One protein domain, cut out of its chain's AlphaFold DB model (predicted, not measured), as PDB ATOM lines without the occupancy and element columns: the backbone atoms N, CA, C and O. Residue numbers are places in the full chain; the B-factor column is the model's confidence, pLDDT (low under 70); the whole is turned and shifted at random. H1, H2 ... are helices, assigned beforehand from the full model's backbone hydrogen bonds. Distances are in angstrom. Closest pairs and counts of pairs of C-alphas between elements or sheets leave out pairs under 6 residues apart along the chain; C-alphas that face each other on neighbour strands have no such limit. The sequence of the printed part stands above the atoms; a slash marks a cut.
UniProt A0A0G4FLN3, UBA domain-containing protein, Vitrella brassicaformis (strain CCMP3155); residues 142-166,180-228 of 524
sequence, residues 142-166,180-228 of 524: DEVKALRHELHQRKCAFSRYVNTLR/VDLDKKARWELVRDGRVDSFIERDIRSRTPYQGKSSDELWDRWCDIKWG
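AT A GLANCE: This is residues 142 to 166 and 180 to 228 of the 524 residues of the protein "UBA domain-containing protein" of Vitrella brassicaformis (strain CCMP3155) (UniProt A0A0G4FLN3). One long helix, H1, is the backbone of the shape, and three shorter helices, H2, H3 and H4, gather along its residues 151 to 161, while its first residues, 142 to 149, stick out as a free arm. H2 and H3 make a corner at their tight link, and after H3 the chain folds back through residues 207 to 214 into H4, whose residues 225 and 226 reach H1. The printed part has 74 residues with four named helices in the order H1, H2, H3, H4 and no named strand, an all helix domain. It is only just compact, close to loose, with a radius of gyration of the C-alphas of 13.3 A and spans of 41 by 28 by 18 A.

HOW THE PARTS SIT: H1, residues 142 to 166, is the hub, touching three other helices. H2, residues 184 to 192, touches residues 151 to 158 of H1 at a steep tilt of 48 degrees, opposite ways; their closest C-alphas, of Arg 154 and Val 191, are 6.1 A apart. H3, residues 196 to 206, only just touches H1, with 3 pairs of C-alphas within 8 A, the closest those of Phe 158 and Val 196 at 6.8 A; they run the same way at a shallow tilt of 27 degrees. H2 and H3 are close but not clearly touching, with the C-alphas of Leu 190 and Val 196 closest at 5.4 A; at 71 degrees they are only just about perpendicular. H4, residues 215 to 227, touches H3 with its residues 218 to 222 at a steep tilt of 52 degrees, opposite ways; the closest C-alphas, of Glu 201 and Trp 222, are 7.2 A apart. H4 is about perpendicular to H1 at 78 degrees and touches it, with the C-alphas of Ala 157 and Lys 226 closest at 5.6 A. H2 and H4 are apart. The helix packing is mostly crossed: of the four pairs that touch, one is at a shallow tilt. In H1, H2, H3 and H4 every O i to N i+4 pair is within hydrogen-bond range.

IN THESE COORDINATES: H1 begins at C-alpha 142, (-15.019, -49.980, 43.129), and runs 36.3 A to C-alpha 166. H2 is 12.4 A long and H3, from C-alpha 196 at (6.627, -41.689, 40.101), is 15.4 A. H4 is 17.6 A long and ends at C-alpha 227, (8.251, -51.603, 51.058).

THE WHOLE: The two C-alphas farthest apart are those of Asp 142 and Thr 208, at 42.9 A. Residues 167 to 179 are not printed, and C-alphas 166 and 180 are 8.6 A apart across this cut, which lies in the link from H1 to H2. The link from H2 to H3 is tight, and that from H3 to H4 is short. Residues 181 to 186, of which 184 to 186 belong to H2, also stand free. The mean pLDDT of the printed part is 78.1, and residues 180, 181 and 228 are under 70.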
ATOM      1  N   ASP A 142     -16.154 -49.099  42.846       83.06
ATOM      2  CA  ASP A 142     -15.019 -49.980  43.129       83.06
ATOM      3  C   ASP A 142     -13.752 -49.582  42.355       83.06
ATOM      4  O   ASP A 142     -12.652 -49.606  42.914       83.06
ATOM      5  N   GLU A 143     -13.887 -49.129  41.105       81.94
ATOM      6  CA  GLU A 143     -12.758 -48.648  40.300       81.94
ATOM      7  C   GLU A 143     -12.233 -47.311  40.829       81.94
ATOM      8  O   GLU A 143     -11.024 -47.122  40.987       81.94
ATOM      9  N   VAL A 144     -13.135 -46.398  41.204       82.44
ATOM     10  CA  VAL A 144     -12.761 -45.118  41.824       82.44
ATOM     11  C   VAL A 144     -12.059 -45.352  43.167       82.44
ATOM     12  O   VAL A 144     -11.084 -44.667  43.496       82.44
ATOM     13  N   LYS A 145     -12.504 -46.346  43.943       80.44
ATOM     14  CA  LYS A 145     -11.881 -46.741  45.211       80.44
ATOM     15  C   LYS A 145     -10.491 -47.347  45.002       80.44
ATOM     16  O   LYS A 145      -9.567 -46.973  45.730       80.44
ATOM     17  N   ALA A 146     -10.317 -48.206  43.997       82.12
ATOM     18  CA  ALA A 146      -9.016 -48.763  43.624       82.12
ATOM     19  C   ALA A 146      -8.033 -47.663  43.185       82.12
ATOM     20  O   ALA A 146      -6.914 -47.596  43.698       82.12
ATOM     21  N   LEU A 147      -8.479 -46.723  42.345       77.56
ATOM     22  CA  LEU A 147      -7.677 -45.576  41.902       77.56
ATOM     23  C   LEU A 147      -7.281 -44.653  43.061       77.56
ATOM     24  O   LEU A 147      -6.141 -44.187  43.132       77.56
ATOM     25  N   ARG A 148      -8.189 -44.403  44.015       77.75
ATOM     26  CA  ARG A 148      -7.874 -43.639  45.238       77.75
ATOM     27  C   ARG A 148      -6.813 -44.337  46.079       77.75
ATOM     28  O   ARG A 148      -5.906 -43.673  46.584       77.75
ATOM     29  N   HIS A 149      -6.923 -45.655  46.226       81.88
ATOM     30  CA  HIS A 149      -5.953 -46.451  46.965       81.88
ATOM     31  C   HIS A 149      -4.573 -46.413  46.293       81.88
ATOM     32  O   HIS A 149      -3.574 -46.121  46.950       81.88
ATOM     33  N   GLU A 150      -4.517 -46.594  44.975       81.81
ATOM     34  CA  GLU A 150      -3.279 -46.532  44.196       81.81
ATOM     35  C   GLU A 150      -2.618 -45.143  44.253       81.81
ATOM     36  O   GLU A 150      -1.421 -45.020  44.529       81.81
ATOM     37  N   LEU A 151      -3.392 -44.068  44.064       78.25
ATOM     38  CA  LEU A 151      -2.886 -42.695  44.149       78.25
ATOM     39  C   LEU A 151      -2.320 -42.393  45.545       78.25
ATOM     40  O   LEU A 151      -1.289 -41.727  45.681       78.25
ATOM     41  N   HIS A 152      -2.973 -42.910  46.591       79.19
ATOM     42  CA  HIS A 152      -2.494 -42.801  47.962       79.19
ATOM     43  C   HIS A 152      -1.163 -43.540  48.160       79.19
ATOM     44  O   HIS A 152      -0.218 -42.950  48.690       79.19
ATOM     45  N   GLN A 153      -1.045 -44.778  47.672       78.50
ATOM     46  CA  GLN A 153       0.207 -45.540  47.722       78.50
ATOM     47  C   GLN A 153       1.351 -44.800  47.011       78.50
ATOM     48  O   GLN A 153       2.429 -44.636  47.589       78.50
ATOM     49  N   ARG A 154       1.105 -44.259  45.809       79.12
ATOM     50  CA  ARG A 154       2.092 -43.470  45.044       79.12
ATOM     51  C   ARG A 154       2.537 -42.215  45.797       79.12
ATOM     52  O   ARG A 154       3.730 -41.909  45.851       79.12
ATOM     53  N   LYS A 155       1.603 -41.502  46.433       77.56
ATOM     54  CA  LYS A 155       1.901 -40.319  47.258       77.56
ATOM     55  C   LYS A 155       2.759 -40.672  48.478       77.56
ATOM     56  O   LYS A 155       3.681 -39.923  48.820       77.56
ATOM     57  N   CYS A 156       2.473 -41.801  49.124       78.38
ATOM     58  CA  CYS A 156       3.244 -42.306  50.258       78.38
ATOM     59  C   CYS A 156       4.663 -42.717  49.840       78.38
ATOM     60  O   CYS A 156       5.623 -42.256  50.459       78.38
ATOM     61  N   ALA A 157       4.809 -43.483  48.754       74.81
ATOM     62  CA  ALA A 157       6.108 -43.872  48.203       74.81
ATOM     63  C   ALA A 157       6.961 -42.646  47.832       74.81
ATOM     64  O   ALA A 157       8.109 -42.526  48.264       74.81
ATOM     65  N   PHE A 158       6.374 -41.665  47.135       78.75
ATOM     66  CA  PHE A 158       7.060 -40.419  46.789       78.75
ATOM     67  C   PHE A 158       7.487 -39.618  48.032       78.75
ATOM     68  O   PHE A 158       8.600 -39.095  48.095       78.75
ATOM     69  N   SER A 159       6.636 -39.553  49.060       78.69
ATOM     70  CA  SER A 159       6.961 -38.860  50.314       78.69
ATOM     71  C   SER A 159       8.111 -39.534  51.068       78.69
ATOM     72  O   SER A 159       9.000 -38.841  51.569       78.69
ATOM     73  N   ARG A 160       8.131 -40.874  51.126       82.38
ATOM     74  CA  ARG A 160       9.245 -41.643  51.706       82.38
ATOM     75  C   ARG A 160      10.536 -41.375  50.948       82.38
ATOM     76  O   ARG A 160      11.530 -41.012  51.567       82.38
ATOM     77  N   TYR A 161      10.489 -41.443  49.622       79.81
ATOM     78  CA  TYR A 161      11.628 -41.170  48.759       79.81
ATOM     79  C   TYR A 161      12.234 -39.773  48.996       79.81
ATOM     80  O   TYR A 161      13.435 -39.652  49.243       79.81
ATOM     81  N   VAL A 162      11.404 -38.722  49.031       79.12
ATOM     82  CA  VAL A 162      11.846 -37.345  49.331       79.12
ATOM     83  C   VAL A 162      12.453 -37.234  50.735       79.12
ATOM     84  O   VAL A 162      13.440 -36.524  50.933       79.12
ATOM     85  N   ASN A 163      11.897 -37.937  51.723       77.88
ATOM     86  CA  ASN A 163      12.419 -37.923  53.089       77.88
ATOM     87  C   ASN A 163      13.760 -38.660  53.212       77.88
ATOM     88  O   ASN A 163      14.665 -38.149  53.871       77.88
ATOM     89  N   THR A 164      13.927 -39.804  52.549       78.94
ATOM     90  CA  THR A 164      15.215 -40.514  52.459       78.94
ATOM     91  C   THR A 164      16.263 -39.629  51.798       78.94
ATOM     92  O   THR A 164      17.383 -39.503  52.293       78.94
ATOM     93  N   LEU A 165      15.863 -38.917  50.745       75.06
ATOM     94  CA  LEU A 165      16.697 -37.930  50.082       75.06
ATOM     95  C   LEU A 165      17.135 -36.792  50.996       75.06
ATOM     96  O   LEU A 165      18.248 -36.323  50.828       75.06
ATOM     97  N   ARG A 166      16.316 -36.341  51.950       76.56
ATOM     98  CA  ARG A 166      16.697 -35.288  52.911       76.56
ATOM     99  C   ARG A 166      17.657 -35.775  53.994       76.56
ATOM    100  O   ARG A 166      18.466 -34.986  54.464       76.56
ATOM    101  N   VAL A 180      14.174 -31.496  45.205       59.94
ATOM    102  CA  VAL A 180      13.715 -30.672  46.336       59.94
ATOM    103  C   VAL A 180      13.197 -29.316  45.846       59.94
ATOM    104  O   VAL A 180      12.366 -28.712  46.525       59.94
ATOM    105  N   ASP A 181      13.575 -28.940  44.623       63.91
ATOM    106  CA  ASP A 181      13.206 -27.696  43.953       63.91
ATOM    107  C   ASP A 181      12.083 -27.859  42.919       63.91
ATOM    108  O   ASP A 181      11.591 -26.858  42.399       63.91
ATOM    109  N   LEU A 182      11.597 -29.087  42.661       73.81
ATOM    110  CA  LEU A 182      10.336 -29.246  41.928       73.81
ATOM    111  C   LEU A 182       9.245 -28.514  42.699       73.81
ATOM    112  O   LEU A 182       9.034 -28.794  43.889       73.81
ATOM    113  N   ASP A 183       8.534 -27.617  42.023       79.12
ATOM    114  CA  ASP A 183       7.371 -26.972  42.605       79.12
ATOM    115  C   ASP A 183       6.301 -28.018  42.974       79.12
ATOM    116  O   ASP A 183       6.328 -29.190  42.570       79.12
ATOM    117  N   LYS A 184       5.340 -27.615  43.808       72.75
ATOM    118  CA  LYS A 184       4.280 -28.527  44.257       72.75
ATOM    119  C   LYS A 184       3.482 -29.107  43.080       72.75
ATOM    120  O   LYS A 184       2.986 -30.221  43.208       72.75
ATOM    121  N   LYS A 185       3.378 -28.383  41.961       77.88
ATOM    122  CA  LYS A 185       2.597 -28.776  40.786       77.88
ATOM    123  C   LYS A 185       3.264 -29.932  40.041       77.88
ATOM    124  O   LYS A 185       2.623 -30.960  39.847       77.88
ATOM    125  N   ALA A 186       4.553 -29.827  39.734       77.19
ATOM    126  CA  ALA A 186       5.314 -30.875  39.059       77.19
ATOM    127  C   ALA A 186       5.354 -32.177  39.877       77.19
ATOM    128  O   ALA A 186       5.254 -33.273  39.325       77.19
ATOM    129  N   ARG A 187       5.424 -32.076  41.213       78.31
ATOM    130  CA  ARG A 187       5.331 -33.248  42.106       78.31
ATOM    131  C   ARG A 187       3.979 -33.941  42.006       78.31
ATOM    132  O   ARG A 187       3.914 -35.166  41.978       78.31
ATOM    133  N   TRP A 188       2.904 -33.161  41.959       76.38
ATOM    134  CA  TRP A 188       1.552 -33.694  41.847       76.38
ATOM    135  C   TRP A 188       1.265 -34.297  40.472       76.38
ATOM    136  O   TRP A 188       0.627 -35.344  40.405       76.38
ATOM    137  N   GLU A 189       1.785 -33.708  39.396       81.00
ATOM    138  CA  GLU A 189       1.677 -34.266  38.041       81.00
ATOM    139  C   GLU A 189       2.386 -35.622  37.925       81.00
ATOM    140  O   GLU A 189       1.839 -36.548  37.334       81.00
ATOM    141  N   LEU A 190       3.546 -35.805  38.568       78.81
ATOM    142  CA  LEU A 190       4.218 -37.110  38.609       78.81
ATOM    143  C   LEU A 190       3.366 -38.189  39.294       78.81
ATOM    144  O   LEU A 190       3.267 -39.304  38.779       78.81
ATOM    145  N   VAL A 191       2.750 -37.855  40.435       79.50
ATOM    146  CA  VAL A 191       1.881 -38.765  41.205       79.50
ATOM    147  C   VAL A 191       0.615 -39.111  40.424       79.50
ATOM    148  O   VAL A 191       0.257 -40.288  40.333       79.50
ATOM    149  N   ARG A 192      -0.029 -38.103  39.828       80.62
ATOM    150  CA  ARG A 192      -1.252 -38.268  39.038       80.62
ATOM    151  C   ARG A 192      -1.013 -39.110  37.788       80.62
ATOM    152  O   ARG A 192      -1.768 -40.040  37.536       80.62
ATOM    153  N   ASP A 193       0.049 -38.824  37.043       82.56
ATOM    154  CA  ASP A 193       0.311 -39.470  35.754       82.56
ATOM    155  C   ASP A 193       0.961 -40.864  35.910       82.56
ATOM    156  O   ASP A 193       1.351 -41.478  34.921       82.56
ATOM    157  N   GLY A 194       1.152 -41.355  37.143       82.81
ATOM    158  CA  GLY A 194       1.791 -42.650  37.412       82.81
ATOM    159  C   GLY A 194       3.268 -42.723  37.046       82.81
ATOM    160  O   GLY A 194       3.834 -43.804  36.945       82.81
ATOM    161  N   ARG A 195       3.919 -41.570  36.884       85.12
ATOM    162  CA  ARG A 195       5.326 -41.472  36.473       85.12
ATOM    163  C   ARG A 195       6.303 -41.500  37.647       85.12
ATOM    164  O   ARG A 195       7.504 -41.382  37.426       85.12
ATOM    165  N   VAL A 196       5.805 -41.637  38.879       78.56
ATOM    166  CA  VAL A 196       6.627 -41.689  40.101       78.56
ATOM    167  C   VAL A 196       7.663 -42.805  40.015       78.56
ATOM    168  O   VAL A 196       8.831 -42.554  40.293       78.56
ATOM    169  N   ASP A 197       7.264 -43.993  39.569       76.56
ATOM    170  CA  ASP A 197       8.139 -45.164  39.568       76.56
ATOM    171  C   ASP A 197       9.268 -45.025  38.541       76.56
ATOM    172  O   ASP A 197      10.439 -45.097  38.907       76.56
ATOM    173  N   SER A 198       8.945 -44.674  37.292       78.31
ATOM    174  CA  SER A 198       9.953 -44.414  36.251       78.31
ATOM    175  C   SER A 198      10.864 -43.232  36.590       78.31
ATOM    176  O   SER A 198      12.016 -43.171  36.157       78.31
ATOM    177  N   PHE A 199      10.347 -42.254  37.336       80.62
ATOM    178  CA  PHE A 199      11.131 -41.120  37.798       80.62
ATOM    179  C   PHE A 199      12.135 -41.542  38.880       80.62
ATOM    180  O   PHE A 199      13.318 -41.223  38.761       80.62
ATOM    181  N   ILE A 200      11.681 -42.267  39.909       79.12
ATOM    182  CA  ILE A 200      12.541 -42.774  40.988       79.12
ATOM    183  C   ILE A 200      13.606 -43.706  40.406       79.12
ATOM    184  O   ILE A 200      14.778 -43.567  40.739       79.12
ATOM    185  N   GLU A 201      13.231 -44.598  39.491       78.56
ATOM    186  CA  GLU A 201      14.163 -45.507  38.826       78.56
ATOM    187  C   GLU A 201      15.258 -44.751  38.057       78.56
ATOM    188  O   GLU A 201      16.446 -45.052  38.198       78.56
ATOM    189  N   ARG A 202      14.884 -43.723  37.279       79.88
ATOM    190  CA  ARG A 202      15.847 -42.887  36.547       79.88
ATOM    191  C   ARG A 202      16.802 -42.158  37.491       79.88
ATOM    192  O   ARG A 202      17.988 -42.055  37.189       79.88
ATOM    193  N   ASP A 203      16.299 -41.664  38.619       81.94
ATOM    194  CA  ASP A 203      17.124 -40.991  39.620       81.94
ATOM    195  C   ASP A 203      18.102 -41.964  40.289       81.94
ATOM    196  O   ASP A 203      19.300 -41.686  40.315       81.94
ATOM    197  N   ILE A 204      17.635 -43.141  40.727       80.06
ATOM    198  CA  ILE A 204      18.505 -44.183  41.295       80.06
ATOM    199  C   ILE A 204      19.616 -44.523  40.296       80.06
ATOM    200  O   ILE A 204      20.783 -44.487  40.675       80.06
ATOM    201  N   ARG A 205      19.282 -44.746  39.016       79.62
ATOM    202  CA  ARG A 205      20.261 -45.027  37.946       79.62
ATOM    203  C   ARG A 205      21.275 -43.901  37.728       79.62
ATOM    204  O   ARG A 205      22.418 -44.179  37.381       79.62
ATOM    205  N   SER A 206      20.878 -42.638  37.901       78.62
ATOM    206  CA  SER A 206      21.789 -41.501  37.705       78.62
ATOM    207  C   SER A 206      22.842 -41.349  38.804       78.62
ATOM    208  O   SER A 206      23.893 -40.758  38.558       78.62
ATOM    209  N   ARG A 207      22.611 -41.908  39.998       80.12
ATOM    210  CA  ARG A 207      23.524 -41.762  41.136       80.12
ATOM    211  C   ARG A 207      24.756 -42.647  40.976       80.12
ATOM    212  O   ARG A 207      24.639 -43.848  40.750       80.12
ATOM    213  N   THR A 208      25.933 -42.070  41.214       78.81
ATOM    214  CA  THR A 208      27.253 -42.717  41.103       78.81
ATOM    215  C   THR A 208      27.338 -44.131  41.704       78.81
ATOM    216  O   THR A 208      27.829 -45.015  41.011       78.81
ATOM    217  N   PRO A 209      26.832 -44.419  42.925       81.75
ATOM    218  CA  PRO A 209      26.916 -45.769  43.500       81.75
ATOM    219  C   PRO A 209      26.027 -46.828  42.824       81.75
ATOM    220  O   PRO A 209      26.086 -47.995  43.208       81.75
ATOM    221  N   TYR A 210      25.186 -46.444  41.863       80.06
ATOM    222  CA  TYR A 210      24.272 -47.339  41.146       80.06
ATOM    223  C   TYR A 210      24.501 -47.334  39.628       80.06
ATOM    224  O   TYR A 210      23.813 -48.049  38.900       80.06
ATOM    225  N   GLN A 211      25.477 -46.564  39.136       82.62
ATOM    226  CA  GLN A 211      25.872 -46.619  37.731       82.62
ATOM    227  C   GLN A 211      26.513 -47.982  37.434       82.62
ATOM    228  O   GLN A 211      27.468 -48.382  38.093       82.62
ATOM    229  N   GLY A 212      25.968 -48.701  36.452       83.12
ATOM    230  CA  GLY A 212      26.449 -50.030  36.054       83.12
ATOM    231  C   GLY A 212      25.878 -51.207  36.853       83.12
ATOM    232  O   GLY A 212      26.236 -52.343  36.556       83.12
ATOM    233  N   LYS A 213      24.984 -50.963  37.821       85.75
ATOM    234  CA  LYS A 213      24.264 -52.032  38.531       85.75
ATOM    235  C   LYS A 213      23.212 -52.699  37.651       85.75
ATOM    236  O   LYS A 213      22.662 -52.063  36.746       85.75
ATOM    237  N   SER A 214      22.946 -53.978  37.912       87.06
ATOM    238  CA  SER A 214      21.947 -54.733  37.150       87.06
ATOM    239  C   SER A 214      20.534 -54.211  37.433       87.06
ATOM    240  O   SER A 214      20.278 -53.563  38.451       87.06
ATOM    241  N   SER A 215      19.591 -54.485  36.526       75.12
ATOM    242  CA  SER A 215      18.183 -54.128  36.736       75.12
ATOM    243  C   SER A 215      17.606 -54.735  38.018       75.12
ATOM    244  O   SER A 215      16.791 -54.076  38.657       75.12
ATOM    245  N   ASP A 216      18.077 -55.913  38.427       74.81
ATOM    246  CA  ASP A 216      17.610 -56.600  39.634       74.81
ATOM    247  C   ASP A 216      18.097 -55.892  40.909       74.81
ATOM    248  O   ASP A 216      17.311 -55.625  41.811       74.81
ATOM    249  N   GLU A 217      19.356 -55.445  40.952       78.50
ATOM    250  CA  GLU A 217      19.891 -54.691  42.099       78.50
ATOM    251  C   GLU A 217      19.227 -53.312  42.260       78.50
ATOM    252  O   GLU A 217      19.079 -52.782  43.366       78.50
ATOM    253  N   LEU A 218      18.841 -52.697  41.140       77.25
ATOM    254  CA  LEU A 218      18.071 -51.454  41.138       77.25
ATOM    255  C   LEU A 218      16.634 -51.696  41.610       77.25
ATOM    256  O   LEU A 218      16.075 -50.850  42.313       77.25
ATOM    257  N   TRP A 219      16.060 -52.844  41.241       72.25
ATOM    258  CA  TRP A 219      14.725 -53.262  41.646       72.25
ATOM    259  C   TRP A 219      14.648 -53.547  43.144       72.25
ATOM    260  O   TRP A 219      13.733 -53.049  43.793       72.25
ATOM    261  N   ASP A 220      15.639 -54.228  43.720       76.94
ATOM    262  CA  ASP A 220      15.722 -54.465  45.166       76.94
ATOM    263  C   ASP A 220      15.791 -53.147  45.937       76.94
ATOM    264  O   ASP A 220      15.036 -52.917  46.882       76.94
ATOM    265  N   ARG A 221      16.610 -52.198  45.466       80.19
ATOM    266  CA  ARG A 221      16.690 -50.876  46.096       80.19
ATOM    267  C   ARG A 221      15.391 -50.081  45.974       80.19
ATOM    268  O   ARG A 221      15.045 -49.308  46.872       80.19
ATOM    269  N   TRP A 222      14.686 -50.220  44.858       76.25
ATOM    270  CA  TRP A 222      13.372 -49.615  44.672       76.25
ATOM    271  C   TRP A 222      12.323 -50.270  45.581       76.25
ATOM    272  O   TRP A 222      11.548 -49.556  46.219       76.25
ATOM    273  N   CYS A 223      12.356 -51.597  45.722       73.44
ATOM    274  CA  CYS A 223      11.530 -52.354  46.657       73.44
ATOM    275  C   CYS A 223      11.791 -51.935  48.106       73.44
ATOM    276  O   CYS A 223      10.827 -51.710  48.825       73.44
ATOM    277  N   ASP A 224      13.037 -51.693  48.517       76.38
ATOM    278  CA  ASP A 224      13.347 -51.142  49.845       76.38
ATOM    279  C   ASP A 224      12.697 -49.769  50.067       76.38
ATOM    280  O   ASP A 224      12.144 -49.476  51.126       76.38
ATOM    281  N   ILE A 225      12.736 -48.892  49.060       73.88
ATOM    282  CA  ILE A 225      12.123 -47.556  49.142       73.88
ATOM    283  C   ILE A 225      10.593 -47.663  49.204       73.88
ATOM    284  O   ILE A 225       9.933 -46.869  49.887       73.88
ATOM    285  N   LYS A 226      10.024 -48.635  48.485       71.06
ATOM    286  CA  LYS A 226       8.581 -48.850  48.387       71.06
ATOM    287  C   LYS A 226       8.022 -49.570  49.621       71.06
ATOM    288  O   LYS A 226       6.984 -49.146  50.131       71.06
ATOM    289  N   TRP A 227       8.740 -50.566  50.139       75.94
ATOM    290  CA  TRP A 227       8.251 -51.603  51.058       75.94
ATOM    291  C   TRP A 227       9.130 -51.876  52.284       75.94
ATOM    292  O   TRP A 227       8.767 -52.744  53.071       75.94
ATOM    293  N   GLY A 228      10.241 -51.162  52.481       55.50
ATOM    294  CA  GLY A 228      11.325 -51.519  53.414       55.50
ATOM    295  C   GLY A 228      11.001 -51.724  54.902       55.50
ATOM    296  O   GLY A 228      11.907 -52.088  55.638       55.50
TER     297      GLY A 228